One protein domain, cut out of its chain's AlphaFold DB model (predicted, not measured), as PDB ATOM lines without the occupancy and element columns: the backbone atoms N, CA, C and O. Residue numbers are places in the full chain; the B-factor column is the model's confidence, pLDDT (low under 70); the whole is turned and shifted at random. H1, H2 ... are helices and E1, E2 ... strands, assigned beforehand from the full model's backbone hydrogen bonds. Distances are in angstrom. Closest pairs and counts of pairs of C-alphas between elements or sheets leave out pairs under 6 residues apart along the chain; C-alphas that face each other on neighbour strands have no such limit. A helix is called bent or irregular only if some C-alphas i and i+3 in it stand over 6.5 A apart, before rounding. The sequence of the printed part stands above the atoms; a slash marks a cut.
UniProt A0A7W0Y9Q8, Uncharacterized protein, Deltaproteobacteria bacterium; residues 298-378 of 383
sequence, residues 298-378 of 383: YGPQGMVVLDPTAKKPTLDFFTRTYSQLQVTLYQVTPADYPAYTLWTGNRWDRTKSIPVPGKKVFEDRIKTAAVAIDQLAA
ATOM      1  N   TYR A 298     172.555 138.243 110.278       81.50
ATOM      2  CA  TYR A 298     173.907 138.136 110.809       81.50
ATOM      3  C   TYR A 298     174.897 138.365 109.682       81.50
ATOM      4  O   TYR A 298     174.728 137.847 108.583       81.50
ATOM      5  N   GLY A 299     175.957 139.103 109.954       84.00
ATOM      6  CA  GLY A 299     177.028 139.307 108.996       84.00
ATOM      7  C   GLY A 299     178.271 139.840 109.692       84.00
ATOM      8  O   GLY A 299     178.219 140.174 110.881       84.00
ATOM      9  N   PRO A 300     179.392 139.910 108.967       84.31
ATOM     10  CA  PRO A 300     180.601 140.546 109.449       84.31
ATOM     11  C   PRO A 300     180.319 141.990 109.882       84.31
ATOM     12  O   PRO A 300     179.603 142.730 109.209       84.31
ATOM     13  N   GLN A 301     180.884 142.383 111.022       81.56
ATOM     14  CA  GLN A 301     180.730 143.713 111.605       81.56
ATOM     15  C   GLN A 301     182.099 144.300 111.941       81.56
ATOM     16  O   GLN A 301     183.015 143.576 112.323       81.56
ATOM     17  N   GLY A 302     182.226 145.622 111.828       83.31
ATOM     18  CA  GLY A 302     183.499 146.310 112.030       83.31
ATOM     19  C   GLY A 302     184.419 146.206 110.814       83.31
ATOM     20  O   GLY A 302     183.956 146.187 109.674       83.31
ATOM     21  N   MET A 303     185.729 146.194 111.060       84.81
ATOM     22  CA  MET A 303     186.737 146.098 110.006       84.81
ATOM     23  C   MET A 303     186.896 144.643 109.563       84.81
ATOM     24  O   MET A 303     187.205 143.771 110.371       84.81
ATOM     25  N   VAL A 304     186.702 144.396 108.271       88.44
ATOM     26  CA  VAL A 304     186.806 143.068 107.661       88.44
ATOM     27  C   VAL A 304     187.708 143.188 106.445       88.44
ATOM     28  O   VAL A 304     187.473 144.028 105.578       88.44
ATOM     29  N   VAL A 305     188.739 142.353 106.386       90.56
ATOM     30  CA  VAL A 305     189.618 142.248 105.220       90.56
ATOM     31  C   VAL A 305     189.108 141.093 104.369       90.56
ATOM     32  O   VAL A 305     189.068 139.955 104.833       90.56
ATOM     33  N   LEU A 306     188.674 141.393 103.146       90.00
ATOM     34  CA  LEU A 306     188.307 140.367 102.170       90.00
ATOM     35  C   LEU A 306     189.569 139.733 101.580       90.00
ATOM     36  O   LEU A 306     190.612 140.384 101.548       90.00
ATOM     37  N   ASP A 307     189.472 138.494 101.092       87.88
ATOM     38  CA  ASP A 307     190.601 137.801 100.461       87.88
ATOM     39  C   ASP A 307     191.147 138.620  99.272       87.88
ATOM     40  O   ASP A 307     190.458 138.753  98.255       87.88
ATOM     41  N   PRO A 308     192.375 139.169  99.371       86.81
ATOM     42  CA  PRO A 308     192.950 140.013  98.328       86.81
ATOM     43  C   PRO A 308     193.421 139.212  97.107       86.81
ATOM     44  O   PRO A 308     193.697 139.796  96.061       86.81
ATOM     45  N   THR A 309     193.534 137.885  97.228       92.62
ATOM     46  CA  THR A 309     193.950 136.992  96.137       92.62
ATOM     47  C   THR A 309     192.765 136.467  95.326       92.62
ATOM     48  O   THR A 309     192.936 135.980  94.203       92.62
ATOM     49  N   ALA A 310     191.544 136.602  95.854       91.31
ATOM     50  CA  ALA A 310     190.329 136.209  95.164       91.31
ATOM     51  C   ALA A 310     190.067 137.118  93.955       91.31
ATOM     52  O   ALA A 310     189.992 138.340  94.063       91.31
ATOM     53  N   LYS A 311     189.806 136.515  92.788       90.44
ATOM     54  CA  LYS A 311     189.402 137.261  91.576       90.44
ATOM     55  C   LYS A 311     188.095 138.045  91.767       90.44
ATOM     56  O   LYS A 311     187.846 139.001  91.040       90.44
ATOM     57  N   LYS A 312     187.243 137.597  92.696       89.06
ATOM     58  CA  LYS A 312     185.972 138.224  93.082       89.06
ATOM     59  C   LYS A 312     185.770 138.047  94.591       89.06
ATOM     60  O   LYS A 312     185.205 137.031  94.992       89.06
ATOM     61  N   PRO A 313     186.254 138.980  95.421       87.56
ATOM     62  CA  PRO A 313     186.052 138.910  96.861       87.56
ATOM     63  C   PRO A 313     184.560 139.023  97.204       87.56
ATOM     64  O   PRO A 313     183.851 139.848  96.623       87.56
ATOM     65  N   THR A 314     184.077 138.204  98.140       88.06
ATOM     66  CA  THR A 314     182.677 138.199  98.591       88.06
ATOM     67  C   THR A 314     182.586 138.517 100.080       88.06
ATOM     68  O   THR A 314     183.448 138.125 100.863       88.06
ATOM     69  N   LEU A 315     181.539 139.249 100.468       88.19
ATOM     70  CA  LEU A 315     181.188 139.504 101.864       88.19
ATOM     71  C   LEU A 315     179.869 138.790 102.160       88.19
ATOM     72  O   LEU A 315     178.813 139.206 101.681       88.19
ATOM     73  N   ASP A 316     179.942 137.722 102.945       87.12
ATOM     74  CA  ASP A 316     178.789 136.865 103.194       87.12
ATOM     75  C   ASP A 316     177.933 137.390 104.348       87.12
ATOM     76  O   ASP A 316     178.436 137.871 105.362       87.12
ATOM     77  N   PHE A 317     176.619 137.258 104.215       86.12
ATOM     78  CA  PHE A 317     175.649 137.548 105.263       86.12
ATOM     79  C   PHE A 317     174.608 136.431 105.316       86.12
ATOM     80  O   PHE A 317     174.303 135.767 104.326       86.12
ATOM     81  N   PHE A 318     174.016 136.248 106.485       83.62
ATOM     82  CA  PHE A 318     172.997 135.255 106.756       83.62
ATOM     83  C   PHE A 318     171.713 135.968 107.124       83.62
ATOM     84  O   PHE A 318     171.670 136.750 108.068       83.62
ATOM     85  N   THR A 319     170.647 135.677 106.389       81.31
ATOM     86  CA  THR A 319     169.301 136.127 106.726       81.31
ATOM     87  C   THR A 319     168.351 134.947 106.718       81.31
ATOM     88  O   THR A 319     168.403 134.119 105.810       81.31
ATOM     89  N   ARG A 320     167.469 134.859 107.715       71.19
ATOM     90  CA  ARG A 320     166.341 133.918 107.654       71.19
ATOM     91  C   ARG A 320     165.066 134.554 107.129       71.19
ATOM     92  O   ARG A 320     164.213 133.811 106.677       71.19
ATOM     93  N   THR A 321     164.929 135.878 107.188       69.62
ATOM     94  CA  THR A 321     163.617 136.545 107.077       69.62
ATOM     95  C   THR A 321     163.558 137.700 106.087       69.62
ATOM     96  O   THR A 321     162.503 137.974 105.526       69.62
ATOM     97  N   TYR A 322     164.664 138.399 105.850       77.38
ATOM     98  CA  TYR A 322     164.695 139.500 104.888       77.38
ATOM     99  C   TYR A 322     164.900 138.953 103.480       77.38
ATOM    100  O   TYR A 322     166.017 138.558 103.165       77.38
ATOM    101  N   SER A 323     163.854 138.943 102.648       80.00
ATOM    102  CA  SER A 323     163.897 138.478 101.248       80.00
ATOM    103  C   SER A 323     164.663 139.418 100.306       80.00
ATOM    104  O   SER A 323     165.054 139.024  99.206       80.00
ATOM    105  N   GLN A 324     164.891 140.663 100.728       86.19
ATOM    106  CA  GLN A 324     165.713 141.650 100.034       86.19
ATOM    107  C   GLN A 324     166.487 142.498 101.045       86.19
ATOM    108  O   GLN A 324     165.996 142.757 102.144       86.19
ATOM    109  N   LEU A 325     167.672 142.963 100.654       87.75
ATOM    110  CA  LEU A 325     168.491 143.896 101.422       87.75
ATOM    111  C   LEU A 325     168.837 145.103 100.558       87.75
ATOM    112  O   LEU A 325     169.330 144.942  99.444       87.75
ATOM    113  N   GLN A 326     168.603 146.304 101.083       91.88
ATOM    114  CA  GLN A 326     169.177 147.517 100.510       91.88
ATOM    115  C   GLN A 326     170.659 147.554 100.888       91.88
ATOM    116  O   GLN A 326     170.991 147.622 102.071       91.88
ATOM    117  N   VAL A 327     171.540 147.490  99.894       92.06
ATOM    118  CA  VAL A 327     172.990 147.521 100.088       92.06
ATOM    119  C   VAL A 327     173.536 148.807  99.500       92.06
ATOM    120  O   VAL A 327     173.221 149.165  98.368       92.06
ATOM    121  N   THR A 328     174.376 149.496 100.268       93.62
ATOM    122  CA  THR A 328     175.049 150.717  99.828       93.62
ATOM    123  C   THR A 328     176.523 150.642 100.197       93.62
ATOM    124  O   THR A 328     176.853 150.413 101.360       93.62
ATOM    125  N   LEU A 329     177.408 150.828  99.216       93.38
ATOM    126  CA  LEU A 329     178.857 150.817  99.424       93.38
ATOM    127  C   LEU A 329     179.427 152.210  99.187       93.38
ATOM    128  O   LEU A 329     179.089 152.878  98.204       93.38
ATOM    129  N   TYR A 330     180.326 152.612 100.080       94.50
ATOM    130  CA  TYR A 330     181.040 153.877 100.014       94.50
ATOM    131  C   TYR A 330     182.534 153.602  99.888       94.50
ATOM    132  O   TYR A 330     183.099 152.823 100.653       94.50
ATOM    133  N   GLN A 331     183.167 154.242  98.911       95.00
ATOM    134  CA  GLN A 331     184.614 154.283  98.786       95.00
ATOM    135  C   GLN A 331     185.143 155.434  99.641       95.00
ATOM    136  O   GLN A 331     184.705 156.574  99.483       95.00
ATOM    137  N   VAL A 332     186.082 155.123 100.530       94.69
ATOM    138  CA  VAL A 332     186.683 156.068 101.480       94.69
ATOM    139  C   VAL A 332     188.201 156.109 101.319       94.69
ATOM    140  O   VAL A 332     188.817 155.174 100.805       94.69
ATOM    141  N   THR A 333     188.798 157.195 101.790       95.50
ATOM    142  CA  THR A 333     190.241 157.411 101.915       95.50
ATOM    143  C   THR A 333     190.615 157.596 103.391       95.50
ATOM    144  O   THR A 333     189.740 157.855 104.219       95.50
ATOM    145  N   PRO A 334     191.906 157.526 103.765       95.19
ATOM    146  CA  PRO A 334     192.323 157.811 105.141       95.19
ATOM    147  C   PRO A 334     191.885 159.193 105.661       95.19
ATOM    148  O   PRO A 334     191.647 159.345 106.856       95.19
ATOM    149  N   ALA A 335     191.723 160.186 104.777       95.88
ATOM    150  CA  ALA A 335     191.261 161.526 105.145       95.88
ATOM    151  C   ALA A 335     189.797 161.556 105.630       95.88
ATOM    152  O   ALA A 335     189.415 162.462 106.366       95.88
ATOM    153  N   ASP A 336     188.992 160.550 105.275       95.00
ATOM    154  CA  ASP A 336     187.583 160.439 105.670       95.00
ATOM    155  C   ASP A 336     187.398 159.883 107.094       95.00
ATOM    156  O   ASP A 336     186.286 159.890 107.632       95.00
ATOM    157  N   TYR A 337     188.470 159.396 107.727       91.69
ATOM    158  CA  TYR A 337     188.399 158.712 109.018       91.69
ATOM    159  C   TYR A 337     187.759 159.551 110.144       91.69
ATOM    160  O   TYR A 337     186.882 159.023 110.832       91.69
ATOM    161  N   PRO A 338     188.067 160.856 110.319       93.12
ATOM    162  CA  PRO A 338     187.399 161.674 111.335       93.12
ATOM    163  C   PRO A 338     185.879 161.773 111.125       93.12
ATOM    164  O   PRO A 338     185.106 161.673 112.081       93.12
ATOM    165  N   ALA A 339     185.438 161.912 109.870       91.62
ATOM    166  CA  ALA A 339     184.019 161.949 109.523       91.62
ATOM    167  C   ALA A 339     183.338 160.591 109.767       91.62
ATOM    168  O   ALA A 339     182.203 160.542 110.242       91.62
ATOM    169  N   TYR A 340     184.045 159.482 109.528       90.19
ATOM    170  CA  TYR A 340     183.573 158.134 109.851       90.19
ATOM    171  C   TYR A 340     183.371 157.909 111.350       90.19
ATOM    172  O   TYR A 340     182.339 157.360 111.750       90.19
ATOM    173  N   THR A 341     184.288 158.372 112.199       89.69
ATOM    174  CA  THR A 341     184.135 158.274 113.660       89.69
ATOM    175  C   THR A 341     182.936 159.084 114.157       89.69
ATOM    176  O   THR A 341     182.148 158.594 114.968       89.69
ATOM    177  N   LEU A 342     182.730 160.293 113.622       89.12
ATOM    178  CA  LEU A 342     181.552 161.109 113.934       89.12
ATOM    179  C   LEU A 342     180.252 160.428 113.495       89.12
ATOM    180  O   LEU A 342     179.301 160.354 114.276       89.12
ATOM    181  N   TRP A 343     180.214 159.899 112.271       89.69
ATOM    182  CA  TRP A 343     179.045 159.198 111.749       89.69
ATOM    183  C   TRP A 343     178.720 157.945 112.573       89.69
ATOM    184  O   TRP A 343     177.588 157.779 113.027       89.69
ATOM    185  N   THR A 344     179.707 157.087 112.844       87.00
ATOM    186  CA  THR A 344     179.506 155.843 113.612       87.00
ATOM    187  C   THR A 344     179.047 156.088 115.048       87.00
ATOM    188  O   THR A 344     178.182 155.352 115.527       87.00
ATOM    189  N   GLY A 345     179.565 157.123 115.718       86.25
ATOM    190  CA  GLY A 345     179.156 157.488 117.079       86.25
ATOM    191  C   GLY A 345     177.718 158.008 117.181       86.25
ATOM    192  O   GLY A 345     177.077 157.837 118.212       86.25
ATOM    193  N   ASN A 346     177.184 158.590 116.104       86.56
ATOM    194  CA  ASN A 346     175.874 159.248 116.106       86.56
ATOM    195  C   ASN A 346     174.805 158.525 115.269       86.56
ATOM    196  O   ASN A 346     173.653 158.948 115.266       86.56
ATOM    197  N   ARG A 347     175.136 157.416 114.590       81.31
ATOM    198  CA  ARG A 347     174.219 156.682 113.688       81.31
ATOM    199  C   ARG A 347     172.913 156.184 114.328       81.31
ATOM    200  O   ARG A 347     172.005 155.776 113.613       81.31
ATOM    201  N   TRP A 348     172.836 156.160 115.659       78.50
ATOM    202  CA  TRP A 348     171.651 155.750 116.418       78.50
ATOM    203  C   TRP A 348     170.640 156.889 116.619       78.50
ATOM    204  O   TRP A 348     169.462 156.630 116.865       78.50
ATOM    205  N   ASP A 349     171.081 158.144 116.501       80.06
ATOM    206  CA  ASP A 349     170.243 159.327 116.672       80.06
ATOM    207  C   ASP A 349     169.536 159.672 115.355       80.06
ATOM    208  O   ASP A 349     170.072 160.348 114.478       80.06
ATOM    209  N   ARG A 350     168.289 159.208 115.222       68.75
ATOM    210  CA  ARG A 350     167.460 159.425 114.023       68.75
ATOM    211  C   ARG A 350     167.052 160.888 113.812       68.75
ATOM    212  O   ARG A 350     166.477 161.188 112.770       68.75
ATOM    213  N   THR A 351     167.312 161.780 114.772       76.06
ATOM    214  CA  THR A 351     167.010 163.216 114.646       76.06
ATOM    215  C   THR A 351     168.127 163.993 113.950       76.06
ATOM    216  O   THR A 351     167.886 165.085 113.436       76.06
ATOM    217  N   LYS A 352     169.337 163.421 113.863       72.62
ATOM    218  CA  LYS A 352     170.493 164.039 113.208       72.62
ATOM    219  C   LYS A 352     170.765 163.372 111.866       72.62
ATOM    220  O   LYS A 352     171.186 162.221 111.795       72.62
ATOM    221  N   SER A 353     170.578 164.123 110.784       77.25
ATOM    222  CA  SER A 353     171.029 163.693 109.459       77.25
ATOM    223  C   SER A 353     172.531 163.942 109.336       77.25
ATOM    224  O   SER A 353     172.961 165.069 109.096       77.25
ATOM    225  N   ILE A 354     173.338 162.903 109.558       79.75
ATOM    226  CA  ILE A 354     174.795 162.965 109.393       79.75
ATOM    227  C   ILE A 354     175.151 162.235 108.096       79.75
ATOM    228  O   ILE A 354     174.809 161.054 107.959       79.75
ATOM    229  N   PRO A 355     175.818 162.899 107.137       84.75
ATOM    230  CA  PRO A 355     176.177 162.274 105.873       84.75
ATOM    231  C   PRO A 355     177.151 161.113 106.098       84.75
ATOM    232  O   PRO A 355     178.060 161.195 106.924       84.75
ATOM    233  N   VAL A 356     176.958 160.025 105.347       89.75
ATOM    234  CA  VAL A 356     177.911 158.909 105.319       89.75
ATOM    235  C   VAL A 356     179.184 159.398 104.612       89.75
ATOM    236  O   VAL A 356     179.070 159.969 103.525       89.75
ATOM    237  N   PRO A 357     180.381 159.219 105.196       92.56
ATOM    238  CA  PRO A 357     181.628 159.698 104.603       92.56
ATOM    239  C   PRO A 357     182.004 158.949 103.317       92.56
ATOM    240  O   PRO A 357     181.618 157.796 103.106       92.56
ATOM    241  N   GLY A 358     182.828 159.595 102.490       93.75
ATOM    242  CA  GLY A 358     183.311 159.056 101.221       93.75
ATOM    243  C   GLY A 358     182.322 159.194 100.061       93.75
ATOM    244  O   GLY A 358     181.325 159.915 100.113       93.75
ATOM    245  N   LYS A 359     182.616 158.487  98.967       94.81
ATOM    246  CA  LYS A 359     181.818 158.499  97.735       94.81
ATOM    247  C   LYS A 359     180.968 157.238  97.645       94.81
ATOM    248  O   LYS A 359     181.507 156.136  97.645       94.81
ATOM    249  N   LYS A 360     179.651 157.384  97.478       95.75
ATOM    250  CA  LYS A 360     178.762 156.254  97.169       95.75
ATOM    251  C   LYS A 360     179.139 155.655  95.811       95.75
ATOM    252  O   LYS A 360     179.100 156.354  94.800       95.75
ATOM    253  N   VAL A 361     179.508 154.378  95.796       96.38
ATOM    254  CA  VAL A 361     179.937 153.649  94.585       96.38
ATOM    255  C   VAL A 361     178.978 152.534  94.185       96.38
ATOM    256  O   VAL A 361     179.024 152.069  93.052       96.38
ATOM    257  N   PHE A 362     178.092 152.123  95.090       94.31
ATOM    258  CA  PHE A 362     177.085 151.103  94.824       94.31
ATOM    259  C   PHE A 362     175.838 151.371  95.659       94.31
ATOM    260  O   PHE A 362     175.949 151.710  96.838       94.31
ATOM    261  N   GLU A 363     174.667 151.190  95.059       95.94
ATOM    262  CA  GLU A 363     173.385 151.179  95.749       95.94
ATOM    263  C   GLU A 363     172.417 150.278  94.988       95.94
ATOM    264  O   GLU A 363     172.065 150.582  93.852       95.94
ATOM    265  N   ASP A 364     172.001 149.174  95.603       95.06
ATOM    266  CA  ASP A 364     171.056 148.251  94.977       95.06
ATOM    267  C   ASP A 364     170.284 147.426  96.017       95.06
ATOM    268  O   ASP A 364     170.676 147.320  97.185       95.06
ATOM    269  N   ARG A 365     169.178 146.815  95.583       92.81
ATOM    270  CA  ARG A 365     168.407 145.839  96.357       92.81
ATOM    271  C   ARG A 365     168.790 144.421  95.972       92.81
ATOM    272  O   ARG A 365     168.325 143.874  94.973       92.81
ATOM    273  N   ILE A 366     169.555 143.780  96.842       89.56
ATOM    274  CA  ILE A 366     169.983 142.398  96.654       89.56
ATOM    275  C   ILE A 366     168.885 141.462  97.156       89.56
ATOM    276  O   ILE A 366     168.505 141.509  98.328       89.56
ATOM    277  N   LYS A 367     168.364 140.604  96.272       87.75
ATOM    278  CA  LYS A 367     167.467 139.507  96.663       87.75
ATOM    279  C   LYS A 367     168.244 138.470  97.465       87.75
ATOM    280  O   LYS A 367     169.372 138.131  97.121       87.75
ATOM    281  N   THR A 368     167.622 137.936  98.502       83.69
ATOM    282  CA  THR A 368     168.201 136.875  99.325       83.69
ATOM    283  C   THR A 368     167.438 135.571  99.095       83.69
ATOM    284  O   THR A 368     166.344 135.562  98.530       83.69
ATOM    285  N   ALA A 369     168.004 134.457  99.556       75.06
ATOM    286  CA  ALA A 369     167.315 133.167  99.554       75.06
ATOM    287  C   ALA A 369     166.275 133.033 100.691       75.06
ATOM    288  O   ALA A 369     165.667 131.973 100.840       75.06
ATOM    289  N   ALA A 370     166.084 134.069 101.518       66.00
ATOM    290  CA  ALA A 370     165.124 134.038 102.612       66.00
ATOM    291  C   ALA A 370     163.686 134.206 102.109       66.00
ATOM    292  O   ALA A 370     163.389 134.994 101.211       66.00
ATOM    293  N   VAL A 371     162.778 133.482 102.756       59.09
ATOM    294  CA  VAL A 371     161.336 133.612 102.541       59.09
ATOM    295  C   VAL A 371     160.848 134.881 103.255       59.09
ATOM    296  O   VAL A 371     161.362 135.225 104.319       59.09
ATOM    297  N   ALA A 372     159.881 135.598 102.674       57.19
ATOM    298  CA  ALA A 372     159.345 136.826 103.263       57.19
ATOM    299  C   ALA A 372     158.817 136.599 104.695       57.19
ATOM    300  O   ALA A 372     158.228 135.559 104.991       57.19
ATOM    301  N   ILE A 373     159.005 137.600 105.564       54.09
ATOM    302  CA  ILE A 373     158.650 137.589 106.997       54.09
ATOM    303  C   ILE A 373     157.240 137.042 107.258       54.09
ATOM    304  O   ILE A 373     157.066 136.174 108.116       54.09
ATOM    305  N   ASP A 374     156.261 137.488 106.472       52.75
ATOM    306  CA  ASP A 374     154.852 137.119 106.644       52.75
ATOM    307  C   ASP A 374     154.602 135.612 106.443       52.75
ATOM    308  O   ASP A 374     153.652 135.051 106.983       52.75
ATOM    309  N   GLN A 375     155.487 134.926 105.713       48.50
ATOM    310  CA  GLN A 375     155.392 133.493 105.426       48.50
ATOM    311  C   GLN A 375     156.162 132.617 106.430       48.50
ATOM    312  O   GLN A 375     155.909 131.415 106.516       48.50
ATOM    313  N   LEU A 376     157.091 133.186 107.207       47.62
ATOM    314  CA  LEU A 376     157.865 132.445 108.216       47.62
ATOM    315  C   LEU A 376     157.153 132.361 109.563       47.62
ATOM    316  O   LEU A 376     157.264 131.333 110.233       47.62
ATOM    317  N   ALA A 377     156.349 133.372 109.907       48.91
ATOM    318  CA  ALA A 377     155.430 133.303 111.044       48.91
ATOM    319  C   ALA A 377     154.462 132.105 110.930       48.91
ATOM    320  O   ALA A 377     154.133 131.483 111.933       48.91
ATOM    321  N   ALA A 378     154.089 131.711 109.706       40.72
ATOM    322  CA  ALA A 378     153.247 130.543 109.448       40.72
ATOM    323  C   ALA A 378     153.987 129.189 109.545       40.72
ATOM    324  O   ALA A 378     153.353 128.160 109.755       40.72
TER     325      ALA A 378
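AT A GLANCE: This is residues 298 to 378 of the 383 residues of an uncharacterized protein of Deltaproteobacteria bacterium (UniProt A0A7W0Y9Q8). The domain is a ribbon of two long strands, E1 and E2, side by side, with a long loop of residues 298 to 323 folding out to one side of it and H1 with the loop after it lying on the other side; the short H2 lies beyond the end of E2, at one end of the whole. The printed part has 81 residues, with two named helices and two named strands in the order E1, H1, E2, H2 along the chain; the sheet's order is E1 - E2, antiparallel. The class is mixed, helices and strands, with under half of the residues in named elements. The whole is loose, with a radius of gyration of the C-alphas of 15.8 A, and flat, spanning 48 by 42 by 19 A.

HOW THE PARTS SIT: Residues 298 to 323 come first and hold no named element; their C-alphas lie 9 to 22 A from the mean of all C-alphas. E1, residues 324 to 331, follows, and its antiparallel neighbour is E2, residues 359 to 367, with 163 degrees between their directions. The C-alphas of Gln 324 and Lys 367 face each other at 4.4 A, and those of Gln 331 and Lys 359 at 5.2 A. N 327 and O 364 are within hydrogen-bond range at 2.8 A, and so are N 361 and O 329 at 2.9 A. Between the two strands in the chain comes H1, residues 334 to 346, joined to E1 by a tight link of 2 residues and to E2 by a long link of 12 residues. E2 is joined by a tight link of 5 residues to H2, residues 373 to 376. H2 is apart from E1 and from H1. In H1, 7 of 9 O i to N i+4 pairs are within hydrogen-bond range; H2 is too short for such a pair, and its one O i to N i+3 pair is within range.

IN THESE COORDINATES: E1 begins at C-alpha 324, at (165.713, 141.650, 100.034), and is 22.8 A long from first to last C-alpha. H1, from Pro 334 to Asn 346, is 19.8 A long and irregular: C-alphas 335 and 338 are 7.3 A apart. E2 begins at C-alpha 359, at (181.818, 158.499, 97.735), and is 23.8 A long. H2, four residues, measures 5.3 A and ends at C-alpha 376, at (157.865, 132.445, 108.216).

THE WHOLE: The two C-alphas farthest apart are those of Ala 335 and Ala 378, at 49.2 A. The printed part has no cut. The link from H1 to E2, residues 347 to 358, is long. The mean pLDDT of the printed part is 83.5; it is under 70 at residues 321, 350 and 370 to 378, and H2 has a mean of 51.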